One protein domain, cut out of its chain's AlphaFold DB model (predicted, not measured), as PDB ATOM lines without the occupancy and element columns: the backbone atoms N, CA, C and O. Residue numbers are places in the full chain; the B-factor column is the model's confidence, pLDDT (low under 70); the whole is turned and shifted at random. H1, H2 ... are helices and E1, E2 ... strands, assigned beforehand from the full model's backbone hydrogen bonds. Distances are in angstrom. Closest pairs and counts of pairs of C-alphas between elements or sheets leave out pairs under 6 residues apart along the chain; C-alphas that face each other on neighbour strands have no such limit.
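Overview. This is residues 42 to 148 of the 149 residues of an uncharacterized protein of Firmicutes bacterium ADurb.Bin456 (UniProt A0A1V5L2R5). A strongly twisted sheet of five strands curls round the long helix H3, while the short helix H2 covers its other face. H1 packs on H3 beside the edge strand E1, and residues 68 to 74, between E1 and E2, stick out. The printed part has 107 residues, with three named helices and five named strands in the order H1 E1 E2 H2 E3 E4 E5 H3. The sheet, in the order E1 E2 E3 E4 E5, is mixed, and the class is mixed, helices and strands. The whole is compact, with a radius of gyration of the C-alphas of 12.9 A and spans of 41 by 29 by 28 A.

Arrangement. Start with H1, residues 42 to 54, which is on the sheet but over none of its strands. Its closest C-alphas to E1, residues 57 to 61, are those of Ala 52 and Arg 58, 6.1 A apart. E2, residues 77 to 82, is parallel to E1; look at N 58 and O 77, 2.9 A apart and within hydrogen-bond range. Next comes H2, residues 88 to 95, at a height over the sheet of 8.3 A. E2, H2 and E3, residues 99 to 104, form a strand-helix-strand unit, two parallel neighbour strands with a helix between, and its crossover is right-handed; N 101 and O 80 are 2.8 A apart. E3, E4, residues 107 to 112, and E5, residues 115 to 121, form a meander, each strand the antiparallel neighbour of the one before; find N 100 and O 111 at 2.8 A and N 117 and O 110 at 2.8 A. The sheet curls round H3, residues 130 to 147, whose C-alpha of Gly 141 is 5.8 A from that of Val 101, the closest pair of H3 and E3. H1 and H3 touch, closest at the C-alphas of Lys 45 and Asp 135, 4.6 A apart. H2 and H3 lie on opposite faces and are apart. Every O i to N i+4 pair is within hydrogen-bond range in H2, but 8 of 9 in H1 and 11 of 14 in H3.

Along the chain. Find C-alpha 42 at (1.359, 16.787, 11.085), where H1 begins; it runs 19.8 A. E5, the longest strand, runs 18.1 A from C-alpha 115 at (-14.509, 40.965, 4.014). H3 runs 24.9 A, with a kink of 28 degrees near residue 141, to C-alpha 147 at (-15.484, 29.763, 0.583).

Size, cuts and confidence. The C-alphas of Gly 72 and Gly 125 are the two farthest apart, at 41.8 A. The printed part has no cut, and the link from E1 to E2, 15 residues, is long. The mean pLDDT of the printed part is 72.1, and residues 65 to 76, 122 to 132 and 143 to 148 are among those under 70.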
ATOM      1  N   ALA A  42       0.017  16.667  11.666       52.88
ATOM      2  CA  ALA A  42       1.359  16.787  11.085       52.88
ATOM      3  C   ALA A  42       1.470  16.520   9.568       52.88
ATOM      4  O   ALA A  42       2.418  16.984   8.940       52.88
ATOM      5  N   GLY A  43       0.544  15.770   8.959       62.16
ATOM      6  CA  GLY A  43       0.551  15.512   7.512       62.16
ATOM      7  C   GLY A  43      -0.445  16.361   6.717       62.16
ATOM      8  O   GLY A  43      -0.322  16.465   5.496       62.16
ATOM      9  N   LEU A  44      -1.409  17.006   7.384       67.69
ATOM     10  CA  LEU A  44      -2.416  17.832   6.711       67.69
ATOM     11  C   LEU A  44      -1.822  19.087   6.092       67.69
ATOM     12  O   LEU A  44      -2.288  19.526   5.044       67.69
ATOM     13  N   LYS A  45      -0.787  19.649   6.713       72.56
ATOM     14  CA  LYS A  45      -0.078  20.809   6.181       72.56
ATOM     15  C   LYS A  45       0.567  20.516   4.841       72.56
ATOM     16  O   LYS A  45       0.325  21.251   3.894       72.56
ATOM     17  N   GLU A  46       1.349  19.445   4.755       72.31
ATOM     18  CA  GLU A  46       2.045  19.075   3.522       72.31
ATOM     19  C   GLU A  46       1.036  18.771   2.407       72.31
ATOM     20  O   GLU A  46       1.177  19.253   1.284       72.31
ATOM     21  N   MET A  47      -0.053  18.068   2.740       68.69
ATOM     22  CA  MET A  47      -1.154  17.818   1.808       68.69
ATOM     23  C   MET A  47      -1.851  19.101   1.348       68.69
ATOM     24  O   MET A  47      -2.114  19.261   0.159       68.69
ATOM     25  N   ALA A  48      -2.156  20.019   2.266       71.25
ATOM     26  CA  ALA A  48      -2.806  21.284   1.940       71.25
ATOM     27  C   ALA A  48      -1.904  22.193   1.102       71.25
ATOM     28  O   ALA A  48      -2.377  22.823   0.158       71.25
ATOM     29  N   LEU A  49      -0.607  22.230   1.415       73.44
ATOM     30  CA  LEU A  49       0.395  22.960   0.646       73.44
ATOM     31  C   LEU A  49       0.529  22.391  -0.768       73.44
ATOM     32  O   LEU A  49       0.537  23.158  -1.729       73.44
ATOM     33  N   GLU A  50       0.577  21.067  -0.911       71.62
ATOM     34  CA  GLU A  50       0.669  20.413  -2.217       71.62
ATOM     35  C   GLU A  50      -0.613  20.596  -3.043       71.62
ATOM     36  O   GLU A  50      -0.536  20.909  -4.232       71.62
ATOM     37  N   ALA A  51      -1.794  20.476  -2.430       68.38
ATOM     38  CA  ALA A  51      -3.071  20.738  -3.096       68.38
ATOM     39  C   ALA A  51      -3.185  22.203  -3.548       68.38
ATOM     40  O   ALA A  51      -3.554  22.467  -4.693       68.38
ATOM     41  N   ALA A  52      -2.793  23.155  -2.691       70.75
ATOM     42  CA  ALA A  52      -2.754  24.574  -3.035       70.75
ATOM     43  C   ALA A  52      -1.813  24.817  -4.219       70.75
ATOM     44  O   ALA A  52      -2.207  25.451  -5.195       70.75
ATOM     45  N   ARG A  53      -0.604  24.241  -4.177       71.88
ATOM     46  CA  ARG A  53       0.397  24.359  -5.242       71.88
ATOM     47  C   ARG A  53      -0.121  23.829  -6.576       71.88
ATOM     48  O   ARG A  53       0.039  24.499  -7.592       71.88
ATOM     49  N   ARG A  54      -0.775  22.663  -6.582       68.00
ATOM     50  CA  ARG A  54      -1.398  22.077  -7.786       68.00
ATOM     51  C   ARG A  54      -2.520  22.941  -8.352       68.00
ATOM     52  O   ARG A  54      -2.676  23.001  -9.565       68.00
ATOM     53  N   ALA A  55      -3.261  23.626  -7.488       67.06
ATOM     54  CA  ALA A  55      -4.305  24.565  -7.878       67.06
ATOM     55  C   ALA A  55      -3.765  25.966  -8.252       67.06
ATOM     56  O   ALA A  55      -4.550  26.852  -8.578       67.06
ATOM     57  N   GLY A  56      -2.443  26.181  -8.238       69.75
ATOM     58  CA  GLY A  56      -1.825  27.462  -8.595       69.75
ATOM     59  C   GLY A  56      -1.820  28.491  -7.461       69.75
ATOM     60  O   GLY A  56      -1.729  29.691  -7.714       69.75
ATOM     61  N   PHE A  57      -1.913  28.046  -6.211       76.38
ATOM     62  CA  PHE A  57      -1.869  28.883  -5.014       76.38
ATOM     63  C   PHE A  57      -0.616  28.605  -4.187       76.38
ATOM     64  O   PHE A  57      -0.056  27.509  -4.197       76.38
ATOM     65  N   ARG A  58      -0.192  29.598  -3.406       79.75
ATOM     66  CA  ARG A  58       0.903  29.460  -2.441       79.75
ATOM     67  C   ARG A  58       0.419  29.829  -1.050       79.75
ATOM     68  O   ARG A  58       0.052  30.974  -0.821       79.75
ATOM     69  N   VAL A  59       0.470  28.884  -0.115       82.06
ATOM     70  CA  VAL A  59       0.082  29.104   1.285       82.06
ATOM     71  C   VAL A  59       1.347  29.324   2.123       82.06
ATOM     72  O   VAL A  59       2.215  28.455   2.182       82.06
ATOM     73  N   ILE A  60       1.500  30.504   2.732       83.69
ATOM     74  CA  ILE A  60       2.753  30.944   3.374       83.69
ATOM     75  C   ILE A  60       2.496  31.381   4.818       83.69
ATOM     76  O   ILE A  60       1.602  32.184   5.074       83.69
ATOM     77  N   SER A  61       3.313  30.903   5.762       85.69
ATOM     78  CA  SER A  61       3.260  31.378   7.152       85.69
ATOM     79  C   SER A  61       3.785  32.809   7.238       85.69
ATOM     80  O   SER A  61       4.920  33.074   6.844       85.69
ATOM     81  N   ALA A  62       2.984  33.715   7.790       84.75
ATOM     82  CA  ALA A  62       3.386  35.087   8.084       84.75
ATOM     83  C   ALA A  62       4.129  35.224   9.428       84.75
ATOM     84  O   ALA A  62       4.689  36.284   9.712       84.75
ATOM     85  N   ASP A  63       4.151  34.176  10.256       81.38
ATOM     86  CA  ASP A  63       4.756  34.203  11.598       81.38
ATOM     87  C   ASP A  63       6.270  33.974  11.567       81.38
ATOM     88  O   ASP A  63       6.998  34.330  12.496       81.38
ATOM     89  N   LYS A  64       6.776  33.401  10.474       73.69
ATOM     90  CA  LYS A  64       8.204  33.139  10.298       73.69
ATOM     91  C   LYS A  64       8.866  34.368   9.686       73.69
ATOM     92  O   LYS A  64       8.446  34.854   8.643       73.69
ATOM     93  N   ARG A  65       9.970  34.837  10.287       55.75
ATOM     94  CA  ARG A  65      10.771  35.988   9.801       55.75
ATOM     95  C   ARG A  65      11.237  35.866   8.340       55.75
ATOM     96  O   ARG A  65      11.628  36.867   7.753       55.75
ATOM     97  N   GLN A  66      11.186  34.671   7.755       54.75
ATOM     98  CA  GLN A  66      11.514  34.405   6.355       54.75
ATOM     99  C   GLN A  66      10.333  34.629   5.393       54.75
ATOM    100  O   GLN A  66      10.246  33.943   4.376       54.75
ATOM    101  N   VAL A  67       9.450  35.607   5.633       53.97
ATOM    102  CA  VAL A  67       8.614  36.139   4.539       53.97
ATOM    103  C   VAL A  67       9.512  36.976   3.622       53.97
ATOM    104  O   VAL A  67       9.423  38.199   3.540       53.97
ATOM    105  N   LEU A  68      10.456  36.305   2.965       46.53
ATOM    106  CA  LEU A  68      11.157  36.849   1.824       46.53
ATOM    107  C   LEU A  68      10.132  36.906   0.704       46.53
ATOM    108  O   LEU A  68       9.680  35.887   0.177       46.53
ATOM    109  N   ASN A  69       9.760  38.135   0.369       46.94
ATOM    110  CA  ASN A  69       9.132  38.466  -0.890       46.94
ATOM    111  C   ASN A  69      10.079  38.009  -2.005       46.94
ATOM    112  O   ASN A  69      10.895  38.785  -2.490       46.94
ATOM    113  N   ASN A  70       9.972  36.749  -2.428       44.47
ATOM    114  CA  ASN A  70      10.457  36.328  -3.734       44.47
ATOM    115  C   ASN A  70       9.500  36.927  -4.770       44.47
ATOM    116  O   ASN A  70       8.709  36.235  -5.400       44.47
ATOM    117  N   SER A  71       9.576  38.251  -4.918       41.31
ATOM    118  CA  SER A  71       8.833  39.088  -5.862       41.31
ATOM    119  C   SER A  71       9.243  38.855  -7.322       41.31
ATOM    120  O   SER A  71       8.873  39.635  -8.193       41.31
ATOM    121  N   GLY A  72      10.028  37.806  -7.592       42.12
ATOM    122  CA  GLY A  72      10.505  37.432  -8.923       42.12
ATOM    123  C   GLY A  72       9.885  36.155  -9.491       42.12
ATOM    124  O   GLY A  72      10.069  35.890 -10.674       42.12
ATOM    125  N   GLN A  73       9.150  35.367  -8.700       44.12
ATOM    126  CA  GLN A  73       8.586  34.102  -9.175       44.12
ATOM    127  C   GLN A  73       7.098  34.285  -9.480       44.12
ATOM    128  O   GLN A  73       6.260  34.340  -8.580       44.12
ATOM    129  N   ARG A  74       6.794  34.462 -10.771       49.31
ATOM    130  CA  ARG A  74       5.436  34.527 -11.324       49.31
ATOM    131  C   ARG A  74       4.760  33.157 -11.228       49.31
ATOM    132  O   ARG A  74       4.575  32.530 -12.254       49.31
ATOM    133  N   ASP A  75       4.385  32.703 -10.040       52.28
ATOM    134  CA  ASP A  75       3.636  31.449  -9.896       52.28
ATOM    135  C   ASP A  75       2.625  31.555  -8.741       52.28
ATOM    136  O   ASP A  75       2.923  31.232  -7.588       52.28
ATOM    137  N   GLY A  76       1.417  32.027  -9.066       62.94
ATOM    138  CA  GLY A  76       0.211  31.782  -8.269       62.94
ATOM    139  C   GLY A  76      -0.256  32.860  -7.283       62.94
ATOM    140  O   GLY A  76       0.477  33.776  -6.906       62.94
ATOM    141  N   ILE A  77      -1.516  32.735  -6.852       76.69
ATOM    142  CA  ILE A  77      -2.137  33.594  -5.829       76.69
ATOM    143  C   ILE A  77      -1.578  33.212  -4.451       76.69
ATOM    144  O   ILE A  77      -1.599  32.043  -4.057       76.69
ATOM    145  N   VAL A  78      -1.082  34.199  -3.701       82.62
ATOM    146  CA  VAL A  78      -0.515  33.992  -2.359       82.62
ATOM    147  C   VAL A  78      -1.593  34.126  -1.285       82.62
ATOM    148  O   VAL A  78      -2.314  35.125  -1.229       82.62
ATOM    149  N   ILE A  79      -1.641  33.142  -0.392       85.62
ATOM    150  CA  ILE A  79      -2.492  33.101   0.793       85.62
ATOM    151  C   ILE A  79      -1.582  33.087   2.016       85.62
ATOM    152  O   ILE A  79      -0.844  32.125   2.241       85.62
ATOM    153  N   TYR A  80      -1.621  34.145   2.817       87.94
ATOM    154  CA  TYR A  80      -0.882  34.147   4.077       87.94
ATOM    155  C   TYR A  80      -1.681  33.465   5.174       87.94
ATOM    156  O   TYR A  80      -2.894  33.638   5.245       87.94
ATOM    157  N   TYR A  81      -1.006  32.747   6.066       88.12
ATOM    158  CA  TYR A  81      -1.609  32.292   7.310       88.12
ATOM    159  C   TYR A  81      -0.811  32.716   8.537       88.12
ATOM    160  O   TYR A  81       0.415  32.810   8.486       88.12
ATOM    161  N   SER A  82      -1.501  32.983   9.645       86.81
ATOM    162  CA  SER A  82      -0.877  33.405  10.901       86.81
ATOM    163  C   SER A  82      -1.668  32.939  12.118       86.81
ATOM    164  O   SER A  82      -2.897  32.952  12.137       86.81
ATOM    165  N   SER A  83      -0.962  32.572  13.175       83.75
ATOM    166  CA  SER A  83      -1.536  32.363  14.506       83.75
ATOM    167  C   SER A  83      -1.969  33.672  15.183       83.75
ATOM    168  O   SER A  83      -2.702  33.633  16.168       83.75
ATOM    169  N   ALA A  84      -1.573  34.828  14.642       81.62
ATOM    170  CA  ALA A  84      -1.808  36.142  15.216       81.62
ATOM    171  C   ALA A  84      -2.549  37.071  14.236       81.62
ATOM    172  O   ALA A  84      -2.059  37.429  13.164       81.62
ATOM    173  N   SER A  85      -3.745  37.521  14.623       78.56
ATOM    174  CA  SER A  85      -4.545  38.455  13.811       78.56
ATOM    175  C   SER A  85      -3.914  39.841  13.601       78.56
ATOM    176  O   SER A  85      -4.321  40.586  12.709       78.56
ATOM    177  N   ASP A  86      -2.935  40.223  14.421       83.06
ATOM    178  CA  ASP A  86      -2.288  41.529  14.380       83.06
ATOM    179  C   ASP A  86      -1.005  41.565  13.537       83.06
ATOM    180  O   ASP A  86      -0.419  42.646  13.396       83.06
ATOM    181  N   ASN A  87      -0.632  40.445  12.906       85.75
ATOM    182  CA  ASN A  87       0.547  40.319  12.057       85.75
ATOM    183  C   ASN A  87       0.542  41.353  10.909       85.75
ATOM    184  O   ASN A  87      -0.395  41.447  10.108       85.75
ATOM    185  N   TRP A  88       1.612  42.149  10.819       85.06
ATOM    186  CA  TRP A  88       1.721  43.253   9.861       85.06
ATOM    187  C   TRP A  88       1.735  42.781   8.399       85.06
ATOM    188  O   TRP A  88       1.215  43.490   7.537       85.06
ATOM    189  N   VAL A  89       2.278  41.588   8.117       86.50
ATOM    190  CA  VAL A  89       2.283  40.986   6.772       86.50
ATOM    191  C   VAL A  89       0.853  40.678   6.348       86.50
ATOM    192  O   VAL A  89       0.443  41.055   5.251       86.50
ATOM    193  N   VAL A  90       0.070  40.071   7.245       87.25
ATOM    194  CA  VAL A  90      -1.348  39.763   7.018       87.25
ATOM    195  C   VAL A  90      -2.136  41.046   6.773       87.25
ATOM    196  O   VAL A  90      -2.811  41.161   5.755       87.25
ATOM    197  N   LYS A  91      -1.996  42.054   7.643       86.38
ATOM    198  CA  LYS A  91      -2.688  43.345   7.483       86.38
ATOM    199  C   LYS A  91      -2.353  44.033   6.162       86.38
ATOM    200  O   LYS A  91      -3.252  44.524   5.485       86.38
ATOM    201  N   ARG A  92      -1.071  44.057   5.783       86.12
ATOM    202  CA  ARG A  92      -0.623  44.653   4.519       86.12
ATOM    203  C   ARG A  92      -1.178  43.899   3.313       86.12
ATOM    204  O   ARG A  92      -1.625  44.537   2.366       86.12
ATOM    205  N   HIS A  93      -1.162  42.568   3.355       87.00
ATOM    206  CA  HIS A  93      -1.691  41.723   2.285       87.00
ATOM    207  C   HIS A  93      -3.198  41.906   2.102       87.00
ATOM    208  O   HIS A  93      -3.658  42.111   0.981       87.00
ATOM    209  N   LEU A  94      -3.952  41.930   3.203       85.75
ATOM    210  CA  LEU A  94      -5.391  42.209   3.190       85.75
ATOM    211  C   LEU A  94      -5.690  43.612   2.649       85.75
ATOM    212  O   LEU A  94      -6.582  43.770   1.821       85.75
ATOM    213  N   GLY A  95      -4.907  44.622   3.046       84.00
ATOM    214  CA  GLY A  95      -5.033  45.990   2.530       84.00
ATOM    215  C   GLY A  95      -4.768  46.120   1.025       84.00
ATOM    216  O   GLY A  95      -5.259  47.054   0.401       84.00
ATOM    217  N   ALA A  96      -4.036  45.174   0.431       84.38
ATOM    218  CA  ALA A  96      -3.817  45.085  -1.012       84.38
ATOM    219  C   ALA A  96      -4.886  44.248  -1.747       84.38
ATOM    220  O   ALA A  96      -4.759  44.024  -2.949       84.38
ATOM    221  N   GLY A  97      -5.918  43.759  -1.049       82.44
ATOM    222  CA  GLY A  97      -6.954  42.894  -1.621       82.44
ATOM    223  C   GLY A  97      -6.622  41.400  -1.605       82.44
ATOM    224  O   GLY A  97      -7.413  40.604  -2.107       82.44
ATOM    225  N   GLY A  98      -5.485  41.004  -1.029       84.12
ATOM    226  CA  GLY A  98      -5.063  39.607  -0.936       84.12
ATOM    227  C   GLY A  98      -5.886  38.787   0.061       84.12
ATOM    228  O   GLY A  98      -6.617  39.336   0.883       84.12
ATOM    229  N   LEU A  99      -5.751  37.460  -0.006       86.12
ATOM    230  CA  LEU A  99      -6.407  36.508   0.895       86.12
ATOM    231  C   LEU A  99      -5.471  36.103   2.042       86.12
ATOM    232  O   LEU A  99      -4.301  35.788   1.813       86.12
ATOM    233  N   ALA A 100      -5.978  36.071   3.271       88.31
ATOM    234  CA  ALA A 100      -5.240  35.572   4.424       88.31
ATOM    235  C   ALA A 100      -6.128  34.799   5.401       88.31
ATOM    236  O   ALA A 100      -7.327  35.047   5.506       88.31
ATOM    237  N   VAL A 101      -5.513  33.890   6.153       88.38
ATOM    238  CA  VAL A 101      -6.158  33.110   7.207       88.38
ATOM    239  C   VAL A 101      -5.472  33.364   8.540       88.38
ATOM    240  O   VAL A 101      -4.253  33.296   8.641       88.38
ATOM    241  N   PHE A 102      -6.226  33.656   9.590       87.62
ATOM    242  CA  PHE A 102      -5.620  33.896  10.894       87.62
ATOM    243  C   PHE A 102      -6.521  33.522  12.058       87.62
ATOM    244  O   PHE A 102      -7.740  33.414  11.914       87.62
ATOM    245  N   VAL A 103      -5.913  33.348  13.231       84.50
ATOM    246  CA  VAL A 103      -6.660  33.146  14.474       84.50
ATOM    247  C   VAL A 103      -7.015  34.487  15.104       84.50
ATOM    248  O   VAL A 103      -6.152  35.344  15.303       84.50
ATOM    249  N   ARG A 104      -8.286  34.663  15.469       83.88
ATOM    250  CA  ARG A 104      -8.765  35.784  16.284       83.88
ATOM    251  C   ARG A 104      -9.829  35.297  17.257       83.88
ATOM    252  O   ARG A 104     -10.759  34.611  16.852       83.88
ATOM    253  N   GLU A 105      -9.689  35.657  18.533       81.81
ATOM    254  CA  GLU A 105     -10.676  35.339  19.584       81.81
ATOM    255  C   GLU A 105     -11.009  33.834  19.682       81.81
ATOM    256  O   GLU A 105     -12.140  33.442  19.962       81.81
ATOM    257  N   GLY A 106     -10.012  32.973  19.435       76.19
ATOM    258  CA  GLY A 106     -10.191  31.519  19.439       76.19
ATOM    259  C   GLY A 106     -10.900  30.972  18.200       76.19
ATOM    260  O   GLY A 106     -11.323  29.828  18.211       76.19
ATOM    261  N   LYS A 107     -11.030  31.752  17.123       80.25
ATOM    262  CA  LYS A 107     -11.628  31.331  15.848       80.25
ATOM    263  C   LYS A 107     -10.609  31.434  14.724       80.25
ATOM    264  O   LYS A 107      -9.775  32.332  14.741       80.25
ATOM    265  N   ILE A 108     -10.709  30.552  13.736       82.56
ATOM    266  CA  ILE A 108      -9.961  30.625  12.479       82.56
ATOM    267  C   ILE A 108     -10.811  31.398  11.470       82.56
ATOM    268  O   ILE A 108     -11.928  30.985  11.143       82.56
ATOM    269  N   LEU A 109     -10.288  32.518  10.979       84.81
ATOM    270  CA  LEU A 109     -10.942  33.371   9.994       84.81
ATOM    271  C   LEU A 109     -10.196  33.310   8.666       84.81
ATOM    272  O   LEU A 109      -8.971  33.338   8.661       84.81
ATOM    273  N   ALA A 110     -10.939  33.310   7.563       86.06
ATOM    274  CA  ALA A 110     -10.444  33.715   6.252       86.06
ATOM    275  C   ALA A 110     -10.888  35.147   5.997       86.06
ATOM    276  O   ALA A 110     -12.064  35.463   6.153       86.06
ATOM    277  N   ALA A 111      -9.969  36.003   5.582       86.25
ATOM    278  CA  ALA A 111     -10.275  37.362   5.186       86.25
ATOM    279  C   ALA A 111      -9.647  37.679   3.837       86.25
ATOM    280  O   ALA A 111      -8.548  37.225   3.524       86.25
ATOM    281  N   SER A 112     -10.343  38.501   3.070       84.31
ATOM    282  CA  SER A 112      -9.822  39.216   1.915       84.31
ATOM    283  C   SER A 112      -9.962  40.719   2.162       84.31
ATOM    284  O   SER A 112     -10.607  41.140   3.126       84.31
ATOM    285  N   GLY A 113      -9.407  41.556   1.283       76.94
ATOM    286  CA  GLY A 113      -9.605  43.013   1.375       76.94
ATOM    287  C   GLY A 113     -11.073  43.469   1.334       76.94
ATOM    288  O   GLY A 113     -11.357  44.624   1.629       76.94
ATOM    289  N   TRP A 114     -12.003  42.568   1.006       74.75
ATOM    290  CA  TRP A 114     -13.428  42.844   0.832       74.75
ATOM    291  C   TRP A 114     -14.297  42.325   1.985       74.75
ATOM    292  O   TRP A 114     -15.473  42.667   2.067       74.75
ATOM    293  N   GLY A 115     -13.751  41.503   2.887       80.31
ATOM    294  CA  GLY A 115     -14.509  40.965   4.014       80.31
ATOM    295  C   GLY A 115     -13.825  39.789   4.701       80.31
ATOM    296  O   GLY A 115     -12.811  39.282   4.232       80.31
ATOM    297  N   ALA A 116     -14.401  39.337   5.813       83.50
ATOM    298  CA  ALA A 116     -13.903  38.193   6.571       83.50
ATOM    299  C   ALA A 116     -15.028  37.208   6.897       83.50
ATOM    300  O   ALA A 116     -16.149  37.611   7.198       83.50
ATOM    301  N   SER A 117     -14.697  35.921   6.878       81.81
ATOM    302  CA  SER A 117     -15.582  34.804   7.182       81.81
ATOM    303  C   SER A 117     -14.938  33.890   8.218       81.81
ATOM    304  O   SER A 117     -13.738  33.615   8.174       81.81
ATOM    305  N   ILE A 118     -15.738  33.398   9.161       80.94
ATOM    306  CA  ILE A 118     -15.284  32.406  10.138       80.94
ATOM    307  C   ILE A 118     -15.301  31.038   9.458       80.94
ATOM    308  O   ILE A 118     -16.348  30.597   8.988       80.94
ATOM    309  N   ILE A 119     -14.151  30.365   9.423       76.31
ATOM    310  CA  ILE A 119     -14.024  29.017   8.854       76.31
ATOM    311  C   ILE A 119     -14.268  27.967   9.940       76.31
ATOM    312  O   ILE A 119     -14.936  26.961   9.703       76.31
ATOM    313  N   ALA A 120     -13.713  28.194  11.133       70.38
ATOM    314  CA  ALA A 120     -13.765  27.233  12.224       70.38
ATOM    315  C   ALA A 120     -13.576  27.883  13.594       70.38
ATOM    316  O   ALA A 120     -13.029  28.978  13.718       70.38
ATOM    317  N   ASP A 121     -13.979  27.156  14.628       70.19
ATOM    318  CA  ASP A 121     -13.571  27.432  15.999       70.19
ATOM    319  C   ASP A 121     -12.199  26.775  16.231       70.19
ATOM    320  O   ASP A 121     -12.037  25.579  15.978       70.19
ATOM    321  N   ALA A 122     -11.205  27.552  16.660       64.56
ATOM    322  CA  ALA A 122      -9.896  27.031  17.058       64.56
ATOM    323  C   ALA A 122      -9.948  26.392  18.460       64.56
ATOM    324  O   ALA A 122      -8.996  25.726  18.863       64.56
ATOM    325  N   GLY A 123     -11.068  26.562  19.178       57.31
ATOM    326  CA  GLY A 123     -11.292  26.078  20.530       57.31
ATOM    327  C   GLY A 123     -10.806  27.079  21.577       57.31
ATOM    328  O   GLY A 123      -9.639  27.466  21.612       57.31
ATOM    329  N   GLN A 124     -11.695  27.472  22.491       47.97
ATOM    330  CA  GLN A 124     -11.318  28.152  23.728       47.97
ATOM    331  C   GLN A 124     -10.963  27.101  24.786       47.97
ATOM    332  O   GLN A 124     -11.840  26.547  25.442       47.97
ATOM    333  N   GLY A 125      -9.674  26.820  24.964       44.28
ATOM    334  CA  GLY A 125      -9.191  26.043  26.106       44.28
ATOM    335  C   GLY A 125      -8.601  24.686  25.737       44.28
ATOM    336  O   GLY A 125      -9.295  23.700  25.505       44.28
ATOM    337  N   GLY A 126      -7.278  24.646  25.771       39.69
ATOM    338  CA  GLY A 126      -6.457  23.472  25.534       39.69
ATOM    339  C   GLY A 126      -5.194  23.947  24.848       39.69
ATOM    340  O   GLY A 126      -5.280  24.710  23.896       39.69
ATOM    341  N   SER A 127      -4.032  23.573  25.371       42.75
ATOM    342  CA  SER A 127      -2.746  23.826  24.730       42.75
ATOM    343  C   SER A 127      -2.716  23.110  23.376       42.75
ATOM    344  O   SER A 127      -2.250  21.976  23.290       42.75
ATOM    345  N   THR A 128      -3.282  23.720  22.338       56.62
ATOM    346  CA  THR A 128      -3.043  23.279  20.970       56.62
ATOM    347  C   THR A 128      -1.559  23.484  20.741       56.62
ATOM    348  O   THR A 128      -1.050  24.595  20.913       56.62
ATOM    349  N   ASP A 129      -0.862  22.391  20.456       68.38
ATOM    350  CA  ASP A 129       0.547  22.442  20.103       68.38
ATOM    351  C   ASP A 129       0.702  23.470  18.964       68.38
ATOM    352  O   ASP A 129      -0.074  23.428  18.003       68.38
ATOM    353  N   PRO A 130       1.631  24.438  19.053       68.75
ATOM    354  CA  PRO A 130       1.854  25.405  17.981       68.75
ATOM    355  C   PRO A 130       2.049  24.743  16.607       68.75
ATOM    356  O   PRO A 130       1.656  25.331  15.599       68.75
ATOM    357  N   ALA A 131       2.579  23.515  16.551       69.06
ATOM    358  CA  ALA A 131       2.657  22.739  15.315       69.06
ATOM    359  C   ALA A 131       1.268  22.354  14.773       69.06
ATOM    360  O   ALA A 131       0.968  22.605  13.608       69.06
ATOM    361  N   GLU A 132       0.384  21.835  15.630       68.19
ATOM    362  CA  GLU A 132      -0.993  21.484  15.259       68.19
ATOM    363  C   GLU A 132      -1.788  22.707  14.778       68.19
ATOM    364  O   GLU A 132      -2.616  22.602  13.868       68.19
ATOM    365  N   LEU A 133      -1.527  23.879  15.365       71.69
ATOM    366  CA  LEU A 133      -2.149  25.127  14.936       71.69
ATOM    367  C   LEU A 133      -1.634  25.587  13.567       71.69
ATOM    368  O   LEU A 133      -2.437  26.003  12.730       71.69
ATOM    369  N   GLU A 134      -0.323  25.499  13.316       74.00
ATOM    370  CA  GLU A 134       0.235  25.779  11.988       74.00
ATOM    371  C   GLU A 134      -0.378  24.866  10.922       74.00
ATOM    372  O   GLU A 134      -0.703  25.336   9.830       74.00
ATOM    373  N   ASP A 135      -0.570  23.586  11.238       73.88
ATOM    374  CA  ASP A 135      -1.150  22.626  10.304       73.88
ATOM    375  C   ASP A 135      -2.620  22.935  10.005       73.88
ATOM    376  O   ASP A 135      -3.040  22.956   8.842       73.88
ATOM    377  N   ALA A 136      -3.398  23.253  11.043       70.56
ATOM    378  CA  ALA A 136      -4.794  23.647  10.902       70.56
ATOM    379  C   ALA A 136      -4.958  24.941  10.088       70.56
ATOM    380  O   ALA A 136      -5.892  25.048   9.288       70.56
ATOM    381  N   LEU A 137      -4.056  25.911  10.267       77.12
ATOM    382  CA  LEU A 137      -4.054  27.179   9.537       77.12
ATOM    383  C   LEU A 137      -3.647  27.014   8.071       77.12
ATOM    384  O   LEU A 137      -4.271  27.615   7.194       77.12
ATOM    385  N   ALA A 138      -2.644  26.183   7.788       77.50
ATOM    386  CA  ALA A 138      -2.253  25.874   6.417       77.50
ATOM    387  C   ALA A 138      -3.401  25.190   5.657       77.50
ATOM    388  O   ALA A 138      -3.720  25.575   4.531       77.50
ATOM    389  N   ALA A 139      -4.081  24.236   6.298       74.75
ATOM    390  CA  ALA A 139      -5.248  23.572   5.723       74.75
ATOM    391  C   ALA A 139      -6.453  24.515   5.550       74.75
ATOM    392  O   ALA A 139      -7.138  24.475   4.527       74.75
ATOM    393  N   ALA A 140      -6.677  25.417   6.508       72.75
ATOM    394  CA  ALA A 140      -7.685  26.468   6.409       72.75
ATOM    395  C   ALA A 140      -7.425  27.422   5.229       72.75
ATOM    396  O   ALA A 140      -8.372  27.863   4.580       72.75
ATOM    397  N   GLY A 141      -6.152  27.701   4.921       73.69
ATOM    398  CA  GLY A 141      -5.734  28.469   3.746       73.69
ATOM    399  C   GLY A 141      -6.283  27.905   2.437       73.69
ATOM    400  O   GLY A 141      -6.763  28.664   1.601       73.69
ATOM    401  N   LEU A 142      -6.288  26.578   2.289       70.38
ATOM    402  CA  LEU A 142      -6.879  25.917   1.126       70.38
ATOM    403  C   LEU A 142      -8.413  26.007   1.133       70.38
ATOM    404  O   LEU A 142      -9.013  26.286   0.102       70.38
ATOM    405  N   LEU A 143      -9.062  25.809   2.286       66.69
ATOM    406  CA  LEU A 143     -10.525  25.920   2.384       66.69
ATOM    407  C   LEU A 143     -11.039  27.328   2.075       66.69
ATOM    408  O   LEU A 143     -12.123  27.469   1.511       66.69
ATOM    409  N   ALA A 144     -10.265  28.362   2.405       67.00
ATOM    410  CA  ALA A 144     -10.606  29.745   2.091       67.00
ATOM    411  C   ALA A 144     -10.837  29.966   0.581       67.00
ATOM    412  O   ALA A 144     -11.664  30.801   0.218       67.00
ATOM    413  N   LEU A 145     -10.190  29.172  -0.282       64.38
ATOM    414  CA  LEU A 145     -10.367  29.206  -1.739       64.38
ATOM    415  C   LEU A 145     -11.706  28.641  -2.224       64.38
ATOM    416  O   LEU A 145     -12.132  28.968  -3.323       64.38
ATOM    417  N   GLY A 146     -12.361  27.785  -1.436       57.75
ATOM    418  CA  GLY A 146     -13.692  27.249  -1.742       57.75
ATOM    419  C   GLY A 146     -14.835  28.004  -1.058       57.75
ATOM    420  O   GLY A 146     -16.000  27.715  -1.320       57.75
ATOM    421  N   ILE A 147     -14.513  28.933  -0.151       51.78
ATOM    422  CA  ILE A 147     -15.484  29.763   0.583       51.78
ATOM    423  C   ILE A 147     -15.647  31.139  -0.077       51.78
ATOM    424  O   ILE A 147     -16.715  31.738   0.037       51.78
ATOM    425  N   TYR A 148     -14.628  31.624  -0.789       38.84
ATOM    426  CA  TYR A 148     -14.707  32.848  -1.583       38.84
ATOM    427  C   TYR A 148     -14.851  32.500  -3.074       38.84
ATOM    428  O   TYR A 148     -13.853  32.098  -3.674       38.84
TER     429      TYR A 148